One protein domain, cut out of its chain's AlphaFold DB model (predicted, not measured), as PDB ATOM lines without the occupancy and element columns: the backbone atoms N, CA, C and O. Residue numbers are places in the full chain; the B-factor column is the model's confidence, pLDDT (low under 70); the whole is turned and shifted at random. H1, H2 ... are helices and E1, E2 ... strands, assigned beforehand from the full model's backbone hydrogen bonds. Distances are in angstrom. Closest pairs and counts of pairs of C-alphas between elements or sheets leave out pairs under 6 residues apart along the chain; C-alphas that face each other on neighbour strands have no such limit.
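AT A GLANCE: This is residues 3 to 43 and 53 to 102 of the 123 residues of an uncharacterized protein of Streptomyces sp. Ru72 (UniProt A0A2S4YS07). A three-strand sheet, E3 E4 E5, has H1 over one face, and the separate hairpin E1 and E2 runs beside its E5 edge. The 91 printed residues include E1, E2, H1, E3, E4, E5 in that order, class mixed, both sheets antiparallel. The whole is loose, radius of gyration of the C-alphas 15.3 A, spanning 44 by 29 by 25 A.

HOW THE PARTS SIT: E3, residues 66 to 74, E4, 79 to 86, and E5, 92 to 98, form a meander, each strand the antiparallel neighbour of the one before. N 69 and O 83 are 2.9 A apart, N 82 and O 95 2.8 A, within hydrogen-bond range. E3 bends by 63 degrees at residue 69. H1, residues 53 to 63, is on this sheet, two layers, at a height of 8.7 A; its closest C-alpha pair with E4 is Ile 54 and Ala 80, 6.8 A. Every O i to N i+4 pair in H1 is within range. E2, residues 35 to 43, is near E5. Its hairpin partner is E1, residues 16 to 21; N 18 and O 38 are 2.9 A apart.

IN THESE COORDINATES: E2 is 26.4 A long, E4 23.7 A. E1 begins at C-alpha 16 (147.478, 138.819, 165.414); E5 ends at C-alpha 98 (139.400, 129.662, 172.868).

THE WHOLE: Residues 44 to 52 are cut, leaving 10.4 A between C-alphas 43 and 53. E1 to E2 is a long link. No printed residue is under 70 in pLDDT.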
ATOM      1  N   ARG A   3     144.471 144.372 181.375       96.19
ATOM      2  CA  ARG A   3     144.517 145.095 182.662       96.19
ATOM      3  C   ARG A   3     143.185 145.100 183.429       96.19
ATOM      4  O   ARG A   3     143.189 145.010 184.646       96.19
ATOM      5  N   TYR A   4     142.054 145.232 182.738       96.44
ATOM      6  CA  TYR A   4     140.724 145.244 183.363       96.44
ATOM      7  C   TYR A   4     140.217 143.845 183.717       96.44
ATOM      8  O   TYR A   4     139.414 143.697 184.633       96.44
ATOM      9  N   ALA A   5     140.679 142.832 182.988       95.94
ATOM     10  CA  ALA A   5     140.418 141.435 183.299       95.94
ATOM     11  C   ALA A   5     141.333 140.905 184.416       95.94
ATOM     12  O   ALA A   5     141.055 139.827 184.934       95.94
ATOM     13  N   ASP A   6     142.370 141.667 184.799       96.69
ATOM     14  CA  ASP A   6     143.398 141.264 185.767       96.69
ATOM     15  C   ASP A   6     144.174 140.025 185.284       96.69
ATOM     16  O   ASP A   6     144.338 139.041 185.998       96.69
ATOM     17  N   VAL A   7     144.574 140.059 184.006       96.50
ATOM     18  CA  VAL A   7     145.311 138.983 183.326       96.50
ATOM     19  C   VAL A   7     146.497 139.552 182.555       96.50
ATOM     20  O   VAL A   7     146.454 140.689 182.070       96.50
ATOM     21  N   GLU A   8     147.529 138.735 182.377       96.12
ATOM     22  CA  GLU A   8     148.705 139.072 181.578       96.12
ATOM     23  C   GLU A   8     148.613 138.471 180.171       96.12
ATOM     24  O   GLU A   8     148.124 137.357 179.970       96.12
ATOM     25  N   ILE A   9     149.080 139.224 179.171       96.56
ATOM     26  CA  ILE A   9     149.195 138.722 177.799       96.56
ATOM     27  C   ILE A   9     150.397 137.781 177.740       96.56
ATOM     28  O   ILE A   9     151.513 138.195 178.038       96.56
ATOM     29  N   SER A  10     150.176 136.534 177.326       91.12
ATOM     30  CA  SER A  10     151.210 135.491 177.332       91.12
ATOM     31  C   SER A  10     152.244 135.650 176.217       91.12
ATOM     32  O   SER A  10     153.328 135.084 176.297       91.12
ATOM     33  N   GLY A  11     151.892 136.352 175.133       86.75
ATOM     34  CA  GLY A  11     152.692 136.393 173.904       86.75
ATOM     35  C   GLY A  11     152.686 135.081 173.105       86.75
ATOM     36  O   GLY A  11     153.222 135.055 172.000       86.75
ATOM     37  N   ASP A  12     152.043 134.030 173.624       89.00
ATOM     38  CA  ASP A  12     151.839 132.736 172.973       89.00
ATOM     39  C   ASP A  12     150.363 132.282 173.099       89.00
ATOM     40  O   ASP A  12     149.898 131.996 174.214       89.00
ATOM     41  N   PRO A  13     149.599 132.222 171.988       90.94
ATOM     42  CA  PRO A  13     150.019 132.576 170.631       90.94
ATOM     43  C   PRO A  13     150.422 134.049 170.484       90.94
ATOM     44  O   PRO A  13     149.915 134.923 171.192       90.94
ATOM     45  N   ALA A  14     151.298 134.332 169.518       94.69
ATOM     46  CA  ALA A  14     151.673 135.704 169.188       94.69
ATOM     47  C   ALA A  14     150.430 136.540 168.814       94.69
ATOM     48  O   ALA A  14     149.517 136.020 168.153       94.69
ATOM     49  N   PRO A  15     150.376 137.834 169.191       96.44
ATOM     50  CA  PRO A  15     149.285 138.712 168.797       96.44
ATOM     51  C   PRO A  15     149.098 138.754 167.279       96.44
ATOM     52  O   PRO A  15     150.061 138.754 166.512       96.44
ATOM     53  N   ARG A  16     147.842 138.823 166.835       97.06
ATOM     54  CA  ARG A  16     147.478 138.819 165.414       97.06
ATOM     55  C   ARG A  16     146.852 140.144 165.009       97.06
ATOM     56  O   ARG A  16     146.034 140.704 165.737       97.06
ATOM     57  N   LYS A  17     147.209 140.603 163.812       97.81
ATOM     58  CA  LYS A  17     146.571 141.720 163.111       97.81
ATOM     59  C   LYS A  17     145.856 141.151 161.896       97.81
ATOM     60  O   LYS A  17     146.470 140.411 161.132       97.81
ATOM     61  N   ARG A  18     144.580 141.483 161.726       97.25
ATOM     62  CA  ARG A  18     143.811 141.141 160.527       97.25
ATOM     63  C   ARG A  18     143.197 142.411 159.960       97.25
ATOM     64  O   ARG A  18     142.596 143.173 160.713       97.25
ATOM     65  N   PHE A  19     143.392 142.612 158.667       96.50
ATOM     66  CA  PHE A  19     142.785 143.690 157.902       96.50
ATOM     67  C   PHE A  19     141.706 143.072 157.026       96.50
ATOM     68  O   PHE A  19     142.003 142.148 156.271       96.50
ATOM     69  N   ASP A  20     140.480 143.559 157.160       95.00
ATOM     70  CA  ASP A  20     139.331 143.088 156.391       95.00
ATOM     71  C   ASP A  20     138.733 144.270 155.612       95.00
ATOM     72  O   ASP A  20     138.765 145.411 156.090       95.00
ATOM     73  N   ALA A  21     138.184 144.012 154.422       94.12
ATOM     74  CA  ALA A  21     137.476 145.028 153.647       94.12
ATOM     75  C   ALA A  21     136.236 145.521 154.410       94.12
ATOM     76  O   ALA A  21     135.581 144.748 155.115       94.12
ATOM     77  N   CYS A  22     135.894 146.801 154.266       93.31
ATOM     78  CA  CYS A  22     134.626 147.286 154.799       93.31
ATOM     79  C   CYS A  22     133.479 146.919 153.862       93.31
ATOM     80  O   CYS A  22     133.520 147.249 152.678       93.31
ATOM     81  N   VAL A  23     132.440 146.310 154.428       91.81
ATOM     82  CA  VAL A  23     131.215 145.944 153.719       91.81
ATOM     83  C   VAL A  23     130.080 146.858 154.182       91.81
ATOM     84  O   VAL A  23     129.878 147.044 155.385       91.81
ATOM     85  N   GLY A  24     129.392 147.479 153.224       88.50
ATOM     86  CA  GLY A  24     128.225 148.331 153.431       88.50
ATOM     87  C   GLY A  24     126.960 147.539 153.770       88.50
ATOM     88  O   GLY A  24     126.967 146.315 153.867       88.50
ATOM     89  N   GLN A  25     125.849 148.245 153.990       87.31
ATOM     90  CA  GLN A  25     124.594 147.612 154.421       87.31
ATOM     91  C   GLN A  25     123.924 146.777 153.321       87.31
ATOM     92  O   GLN A  25     123.114 145.913 153.649       87.31
ATOM     93  N   LYS A  26     124.229 147.030 152.043       91.69
ATOM     94  CA  LYS A  26     123.717 146.259 150.898       91.69
ATOM     95  C   LYS A  26     124.830 145.443 150.239       91.69
ATOM     96  O   LYS A  26     124.859 145.317 149.018       91.69
ATOM     97  N   ASP A  27     125.759 144.940 151.051       90.50
ATOM     98  CA  ASP A  27     126.937 144.190 150.606       90.50
ATOM     99  C   ASP A  27     127.878 144.994 149.686       90.50
ATOM    100  O   ASP A  27     128.641 144.428 148.902       90.50
ATOM    101  N   GLU A  28     127.859 146.331 149.780       91.25
ATOM    102  CA  GLU A  28     128.747 147.176 148.981       91.25
ATOM    103  C   GLU A  28     130.195 147.085 149.483       91.25
ATOM    104  O   GLU A  28     130.462 147.289 150.668       91.25
ATOM    105  N   VAL A  29     131.153 146.845 148.588       91.56
ATOM    106  CA  VAL A  29     132.590 146.868 148.908       91.56
ATOM    107  C   VAL A  29     133.257 147.952 148.075       91.56
ATOM    108  O   VAL A  29     133.212 147.909 146.848       91.56
ATOM    109  N   ALA A  30     133.829 148.957 148.741       88.50
ATOM    110  CA  ALA A  30     134.508 150.067 148.074       88.50
ATOM    111  C   ALA A  30     135.935 149.692 147.673       88.50
ATOM    112  O   ALA A  30     136.618 148.963 148.393       88.50
ATOM    113  N   GLU A  31     136.401 150.261 146.563       91.12
ATOM    114  CA  GLU A  31     137.768 150.078 146.060       91.12
ATOM    115  C   GLU A  31     138.722 151.188 146.537       91.12
ATOM    116  O   GLU A  31     139.908 151.180 146.219       91.12
ATOM    117  N   ASP A  32     138.242 152.114 147.376       90.75
ATOM    118  CA  ASP A  32     139.026 153.216 147.960       90.75
ATOM    119  C   ASP A  32     139.991 152.791 149.084       90.75
ATOM    120  O   ASP A  32     140.547 153.620 149.811       90.75
ATOM    121  N   GLY A  33     140.197 151.484 149.244       91.69
ATOM    122  CA  GLY A  33     141.137 150.910 150.198       91.69
ATOM    123  C   GLY A  33     140.687 150.978 151.656       91.69
ATOM    124  O   GLY A  33     141.488 150.670 152.541       91.69
ATOM    125  N   ARG A  34     139.435 151.369 151.938       95.38
ATOM    126  CA  ARG A  34     138.903 151.358 153.304       95.38
ATOM    127  C   ARG A  34     138.976 149.970 153.944       95.38
ATOM    128  O   ARG A  34     138.716 148.949 153.304       95.38
ATOM    129  N   TYR A  35     139.301 149.934 155.231       95.44
ATOM    130  CA  TYR A  35     139.539 148.689 155.954       95.44
ATOM    131  C   TYR A  35     139.035 148.745 157.393       95.44
ATOM    132  O   TYR A  35     138.934 149.801 158.014       95.44
ATOM    133  N   THR A  36     138.777 147.569 157.951       96.69
ATOM    134  CA  THR A  36     138.703 147.372 159.399       96.69
ATOM    135  C   THR A  36     139.969 146.665 159.865       96.69
ATOM    136  O   THR A  36     140.510 145.804 159.169       96.69
ATOM    137  N   LEU A  37     140.470 147.034 161.041       97.56
ATOM    138  CA  LEU A  37     141.589 146.364 161.687       97.56
ATOM    139  C   LEU A  37     141.075 145.625 162.915       97.56
ATOM    140  O   LEU A  37     140.557 146.239 163.842       97.56
ATOM    141  N   THR A  38     141.292 144.313 162.957       98.38
ATOM    142  CA  THR A  38     141.130 143.516 164.171       98.38
ATOM    143  C   THR A  38     142.494 143.210 164.775       98.38
ATOM    144  O   THR A  38     143.310 142.508 164.171       98.38
ATOM    145  N   TYR A  39     142.731 143.698 165.992       98.12
ATOM    146  CA  TYR A  39     143.885 143.323 166.802       98.12
ATOM    147  C   TYR A  39     143.474 142.273 167.829       98.12
ATOM    148  O   TYR A  39     142.530 142.480 168.586       98.12
ATOM    149  N   THR A  40     144.176 141.142 167.852       98.25
ATOM    150  CA  THR A  40     143.904 140.016 168.749       98.25
ATOM    151  C   THR A  40     145.121 139.707 169.601       98.25
ATOM    152  O   THR A  40     146.221 139.542 169.081       98.25
ATOM    153  N   SER A  41     144.904 139.581 170.904       97.88
ATOM    154  CA  SER A  41     145.903 139.181 171.892       97.88
ATOM    155  C   SER A  41     145.371 138.031 172.741       97.88
ATOM    156  O   SER A  41     144.159 137.812 172.798       97.88
ATOM    157  N   TYR A  42     146.277 137.295 173.379       97.94
ATOM    158  CA  TYR A  42     145.946 136.087 174.126       97.94
ATOM    159  C   TYR A  42     146.523 136.165 175.536       97.94
ATOM    160  O   TYR A  42     147.660 136.596 175.722       97.94
ATOM    161  N   ALA A  43     145.728 135.754 176.514       97.31
ATOM    162  CA  ALA A  43     146.166 135.522 177.880       97.31
ATOM    163  C   ALA A  43     146.122 134.020 178.172       97.31
ATOM    164  O   ALA A  43     145.251 133.307 177.662       97.31
ATOM    165  N   ALA A  53     137.461 136.322 185.131       97.88
ATOM    166  CA  ALA A  53     138.200 137.332 184.374       97.88
ATOM    167  C   ALA A  53     137.289 138.104 183.404       97.88
ATOM    168  O   ALA A  53     137.313 139.338 183.378       97.88
ATOM    169  N   ILE A  54     136.427 137.404 182.654       98.00
ATOM    170  CA  ILE A  54     135.463 138.042 181.746       98.00
ATOM    171  C   ILE A  54     134.435 138.872 182.527       98.00
ATOM    172  O   ILE A  54     134.121 139.987 182.111       98.00
ATOM    173  N   ARG A  55     133.973 138.420 183.700       98.00
ATOM    174  CA  ARG A  55     133.088 139.220 184.569       98.00
ATOM    175  C   ARG A  55     133.748 140.520 185.042       98.00
ATOM    176  O   ARG A  55     133.094 141.566 185.002       98.00
ATOM    177  N   LYS A  56     135.021 140.473 185.469       98.19
ATOM    178  CA  LYS A  56     135.805 141.672 185.840       98.19
ATOM    179  C   LYS A  56     135.903 142.636 184.656       98.19
ATOM    180  O   LYS A  56     135.562 143.813 184.788       98.19
ATOM    181  N   LEU A  57     136.284 142.110 183.491       98.31
ATOM    182  CA  LEU A  57     136.407 142.878 182.257       98.31
ATOM    183  C   LEU A  57     135.086 143.543 181.863       98.31
ATOM    184  O   LEU A  57     135.083 144.734 181.571       98.31
ATOM    185  N   ARG A  58     133.974 142.800 181.893       98.31
ATOM    186  CA  ARG A  58     132.631 143.303 181.574       98.31
ATOM    187  C   ARG A  58     132.289 144.529 182.413       98.31
ATOM    188  O   ARG A  58     131.973 145.578 181.862       98.31
ATOM    189  N   LYS A  59     132.416 144.404 183.738       98.31
ATOM    190  CA  LYS A  59     132.108 145.487 184.680       98.31
ATOM    191  C   LYS A  59     132.958 146.729 184.405       98.31
ATOM    192  O   LYS A  59     132.429 147.834 184.392       98.31
ATOM    193  N   ALA A  60     134.259 146.552 184.173       98.00
ATOM    194  CA  ALA A  60     135.150 147.664 183.861       98.00
ATOM    195  C   ALA A  60     134.791 148.326 182.518       98.00
ATOM    196  O   ALA A  60     134.725 149.545 182.430       98.00
ATOM    197  N   LEU A  61     134.513 147.543 181.474       97.44
ATOM    198  CA  LEU A  61     134.129 148.073 180.163       97.44
ATOM    199  C   LEU A  61     132.825 148.883 180.222       97.44
ATOM    200  O   LEU A  61     132.781 149.985 179.681       97.44
ATOM    201  N   GLU A  62     131.809 148.392 180.936       97.50
ATOM    202  CA  GLU A  62     130.552 149.123 181.164       97.50
ATOM    203  C   GLU A  62     130.798 150.468 181.867       97.50
ATOM    204  O   GLU A  62     130.254 151.493 181.458       97.50
ATOM    205  N   GLN A  63     131.676 150.495 182.875       97.00
ATOM    206  CA  GLN A  63     132.064 151.728 183.575       97.00
ATOM    207  C   GLN A  63     132.792 152.737 182.675       97.00
ATOM    208  O   GLN A  63     132.755 153.935 182.946       97.00
ATOM    209  N   HIS A  64     133.432 152.267 181.605       94.88
ATOM    210  CA  HIS A  64     134.142 153.086 180.624       94.88
ATOM    211  C   HIS A  64     133.316 153.361 179.352       94.88
ATOM    212  O   HIS A  64     133.877 153.762 178.334       94.88
ATOM    213  N   GLY A  65     131.991 153.172 179.394       95.69
ATOM    214  CA  GLY A  65     131.088 153.559 178.305       95.69
ATOM    215  C   GLY A  65     131.009 152.562 177.146       95.69
ATOM    216  O   GLY A  65     130.490 152.893 176.081       95.69
ATOM    217  N   VAL A  66     131.501 151.334 177.329       97.88
ATOM    218  CA  VAL A  66     131.321 150.253 176.353       97.88
ATOM    219  C   VAL A  66     130.025 149.512 176.653       97.88
ATOM    220  O   VAL A  66     129.827 148.985 177.748       97.88
ATOM    221  N   ARG A  67     129.155 149.406 175.651       98.19
ATOM    222  CA  ARG A  67     127.920 148.630 175.727       98.19
ATOM    223  C   ARG A  67     128.204 147.158 175.455       98.19
ATOM    224  O   ARG A  67     128.746 146.806 174.407       98.19
ATOM    225  N   ILE A  68     127.796 146.289 176.372       98.31
ATOM    226  CA  ILE A  68     127.897 144.836 176.210       98.31
ATOM    227  C   ILE A  68     126.710 144.360 175.376       98.31
ATOM    228  O   ILE A  68     125.558 144.557 175.755       98.31
ATOM    229  N   THR A  69     126.986 143.776 174.212       97.88
ATOM    230  CA  THR A  69     125.949 143.363 173.252       97.88
ATOM    231  C   THR A  69     125.524 141.915 173.435       97.88
ATOM    232  O   THR A  69     124.394 141.564 173.112       97.88
ATOM    233  N   SER A  70     126.413 141.070 173.954       97.81
ATOM    234  CA  SER A  70     126.120 139.681 174.292       97.81
ATOM    235  C   SER A  70     127.121 139.178 175.326       97.81
ATOM    236  O   SER A  70     128.289 139.572 175.319       97.81
ATOM    237  N   HIS A  71     126.661 138.313 176.224       97.62
ATOM    238  CA  HIS A  71     127.490 137.665 177.229       97.62
ATOM    239  C   HIS A  71     126.928 136.274 177.526       97.62
ATOM    240  O   HIS A  71     125.743 136.122 177.811       97.62
ATOM    241  N   THR A  72     127.769 135.250 177.428       97.56
ATOM    242  CA  THR A  72     127.404 133.852 177.665       97.56
ATOM    243  C   THR A  72     128.472 133.194 178.521       97.56
ATOM    244  O   THR A  72     129.657 133.305 178.222       97.56
ATOM    245  N   GLU A  73     128.043 132.479 179.555       97.19
ATOM    246  CA  GLU A  73     128.906 131.707 180.447       97.19
ATOM    247  C   GLU A  73     128.448 130.245 180.439       97.19
ATOM    248  O   GLU A  73     127.248 129.966 180.497       97.19
ATOM    249  N   ARG A  74     129.395 129.307 180.386       94.94
ATOM    250  CA  ARG A  74     129.151 127.865 180.496       94.94
ATOM    251  C   ARG A  74     129.945 127.322 181.688       94.94
ATOM    252  O   ARG A  74     131.107 126.982 181.535       94.94
ATOM    253  N   PRO A  75     129.369 127.242 182.898       90.44
ATOM    254  CA  PRO A  75     130.132 126.837 184.084       90.44
ATOM    255  C   PRO A  75     130.610 125.379 184.069       90.44
ATOM    256  O   PRO A  75     131.628 125.067 184.675       90.44
ATOM    257  N   THR A  76     129.889 124.483 183.387       89.25
ATOM    258  CA  THR A  76     130.229 123.049 183.287       89.25
ATOM    259  C   THR A  76     131.460 122.781 182.425       89.25
ATOM    260  O   THR A  76     132.154 121.792 182.627       89.25
ATOM    261  N   THR A  77     131.714 123.657 181.458       86.81
ATOM    262  CA  THR A  77     132.883 123.671 180.575       86.81
ATOM    263  C   THR A  77     133.393 125.101 180.629       86.81
ATOM    264  O   THR A  77     132.851 125.889 179.858       86.81
ATOM    265  N   PRO A  78     134.279 125.458 181.580       86.75
ATOM    266  CA  PRO A  78     134.500 126.816 182.100       86.75
ATOM    267  C   PRO A  78     134.886 127.836 181.017       86.75
ATOM    268  O   PRO A  78     136.018 128.285 180.857       86.75
ATOM    269  N   GLU A  79     133.874 128.226 180.260       93.62
ATOM    270  CA  GLU A  79     133.965 129.007 179.049       93.62
ATOM    271  C   GLU A  79     133.107 130.243 179.222       93.62
ATOM    272  O   GLU A  79     131.991 130.195 179.749       93.62
ATOM    273  N   ALA A  80     133.618 131.365 178.743       96.44
ATOM    274  CA  ALA A  80     132.842 132.578 178.645       96.44
ATOM    275  C   ALA A  80     133.109 133.242 177.302       96.44
ATOM    276  O   ALA A  80     134.194 133.123 176.739       96.44
ATOM    277  N   ILE A  81     132.085 133.907 176.784       98.00
ATOM    278  CA  ILE A  81     132.121 134.677 175.547       98.00
ATOM    279  C   ILE A  81     131.412 135.990 175.836       98.00
ATOM    280  O   ILE A  81     130.288 136.000 176.340       98.00
ATOM    281  N   MET A  82     132.052 137.103 175.514       98.50
ATOM    282  CA  MET A  82     131.507 138.439 175.698       98.50
ATOM    283  C   MET A  82     131.793 139.285 174.465       98.50
ATOM    284  O   MET A  82     132.932 139.363 174.012       98.50
ATOM    285  N   TYR A  83     130.763 139.968 173.976       98.56
ATOM    286  CA  TYR A  83     130.841 140.946 172.899       98.56
ATOM    287  C   TYR A  83     130.521 142.337 173.435       98.56
ATOM    288  O   TYR A  83     129.636 142.505 174.278       98.56
ATOM    289  N   GLY A  84     131.215 143.343 172.919       98.25
ATOM    290  CA  GLY A  84     130.988 144.734 173.289       98.25
ATOM    291  C   GLY A  84     131.167 145.690 172.120       98.25
ATOM    292  O   GLY A  84     131.812 145.365 171.122       98.25
ATOM    293  N   ARG A  85     130.592 146.882 172.255       98.06
ATOM    294  CA  ARG A  85     130.702 147.983 171.298       98.06
ATOM    295  C   ARG A  85     130.846 149.308 172.036       98.06
ATOM    296  O   ARG A  85     130.098 149.573 172.973       98.06
ATOM    297  N   SER A  86     131.793 150.136 171.608       97.00
ATOM    298  CA  SER A  86     131.819 151.545 171.988       97.00
ATOM    299  C   SER A  86     130.955 152.326 171.009       97.00
ATOM    300  O   SER A  86     131.232 152.342 169.810       97.00
ATOM    301  N   ASP A  87     129.896 152.956 171.511       92.75
ATOM    302  CA  ASP A  87     129.034 153.798 170.679       92.75
ATOM    303  C   ASP A  87     129.694 155.173 170.413       92.75
ATOM    304  O   ASP A  87     129.405 155.793 169.394       92.75
ATOM    305  N   SER A  88     130.632 155.618 171.266       93.81
ATOM    306  CA  SER A  88     131.375 156.877 171.092       93.81
ATOM    307  C   SER A  88     132.534 156.771 170.100       93.81
ATOM    308  O   SER A  88     132.750 157.683 169.310       93.81
ATOM    309  N   GLU A  89     133.290 155.671 170.136       93.75
ATOM    310  CA  GLU A  89     134.478 155.471 169.291       93.75
ATOM    311  C   GLU A  89     134.228 154.500 168.125       93.75
ATOM    312  O   GLU A  89     135.073 154.333 167.247       93.75
ATOM    313  N   GLY A  90     133.074 153.829 168.096       94.44
ATOM    314  CA  GLY A  90     132.650 152.959 166.997       94.44
ATOM    315  C   GLY A  90     133.337 151.591 166.925       94.44
ATOM    316  O   GLY A  90     132.946 150.773 166.086       94.44
ATOM    317  N   TYR A  91     134.317 151.309 167.793       96.81
ATOM    318  CA  TYR A  91     134.982 150.007 167.851       96.81
ATOM    319  C   TYR A  91     134.075 148.923 168.445       96.81
ATOM    320  O   TYR A  91     133.196 149.184 169.273       96.81
ATOM    321  N   SER A  92     134.320 147.676 168.054       97.62
ATOM    322  CA  SER A  92     133.747 146.487 168.688       97.62
ATOM    323  C   SER A  92     134.840 145.639 169.327       97.62
ATOM    324  O   SER A  92     136.022 145.774 169.016       97.62
ATOM    325  N   LEU A  93     134.464 144.783 170.269       98.38
ATOM    326  CA  LEU A  93     135.389 143.870 170.926       98.38
ATOM    327  C   LEU A  93     134.744 142.521 171.205       98.38
ATOM    328  O   LEU A  93     133.521 142.405 171.318       98.38
ATOM    329  N   ILE A  94     135.601 141.518 171.348       98.44
ATOM    330  CA  ILE A  94     135.253 140.196 171.851       98.44
ATOM    331  C   ILE A  94     136.293 139.764 172.885       98.44
ATOM    332  O   ILE A  94     137.496 139.971 172.706       98.44
ATOM    333  N   ALA A  95     135.818 139.179 173.979       98.44
ATOM    334  CA  ALA A  95     136.638 138.419 174.908       98.44
ATOM    335  C   ALA A  95     136.033 137.028 175.072       98.44
ATOM    336  O   ALA A  95     134.858 136.922 175.426       98.44
ATOM    337  N   ASP A  96     136.804 135.980 174.804       98.12
ATOM    338  CA  ASP A  96     136.277 134.620 174.824       98.12
ATOM    339  C   ASP A  96     137.311 133.538 175.136       98.12
ATOM    340  O   ASP A  96     138.499 133.672 174.836       98.12
ATOM    341  N   SER A  97     136.842 132.451 175.749       97.69
ATOM    342  CA  SER A  97     137.597 131.206 175.886       97.69
ATOM    343  C   SER A  97     137.800 130.575 174.510       97.69
ATOM    344  O   SER A  97     136.835 130.371 173.773       97.69
ATOM    345  N   VAL A  98     139.044 130.252 174.166       96.00
ATOM    346  CA  VAL A  98     139.400 129.662 172.868       96.00
ATOM    347  C   VAL A  98     140.361 128.492 173.038       96.00
ATOM    348  O   VAL A  98     141.013 128.356 174.067       96.00
ATOM    349  N   ASN A  99     140.501 127.682 171.988       92.38
ATOM    350  CA  ASN A  99     141.551 126.669 171.920       92.38
ATOM    351  C   ASN A  99     142.936 127.303 171.674       92.38
ATOM    352  O   ASN A  99     143.033 128.281 170.923       92.38
ATOM    353  N   PRO A 100     144.020 126.718 172.220       92.69
ATOM    354  CA  PRO A 100     144.045 125.532 173.097       92.69
ATOM    355  C   PRO A 100     143.538 125.834 174.526       92.69
ATOM    356  O   PRO A 100     143.475 127.010 174.881       92.69
ATOM    357  N   PRO A 101     143.225 124.818 175.356       92.62
ATOM    358  CA  PRO A 101     142.746 125.001 176.732       92.62
ATOM    359  C   PRO A 101     143.556 126.011 177.556       92.62
ATOM    360  O   PRO A 101     144.767 126.176 177.354       92.62
ATOM    361  N   GLY A 102     142.877 126.709 178.467       94.69
ATOM    362  CA  GLY A 102     143.475 127.771 179.289       94.69
ATOM    363  C   GLY A 102     143.872 129.031 178.508       94.69
ATOM    364  O   GLY A 102     144.761 129.776 178.928       94.69
TER     365      GLY A 102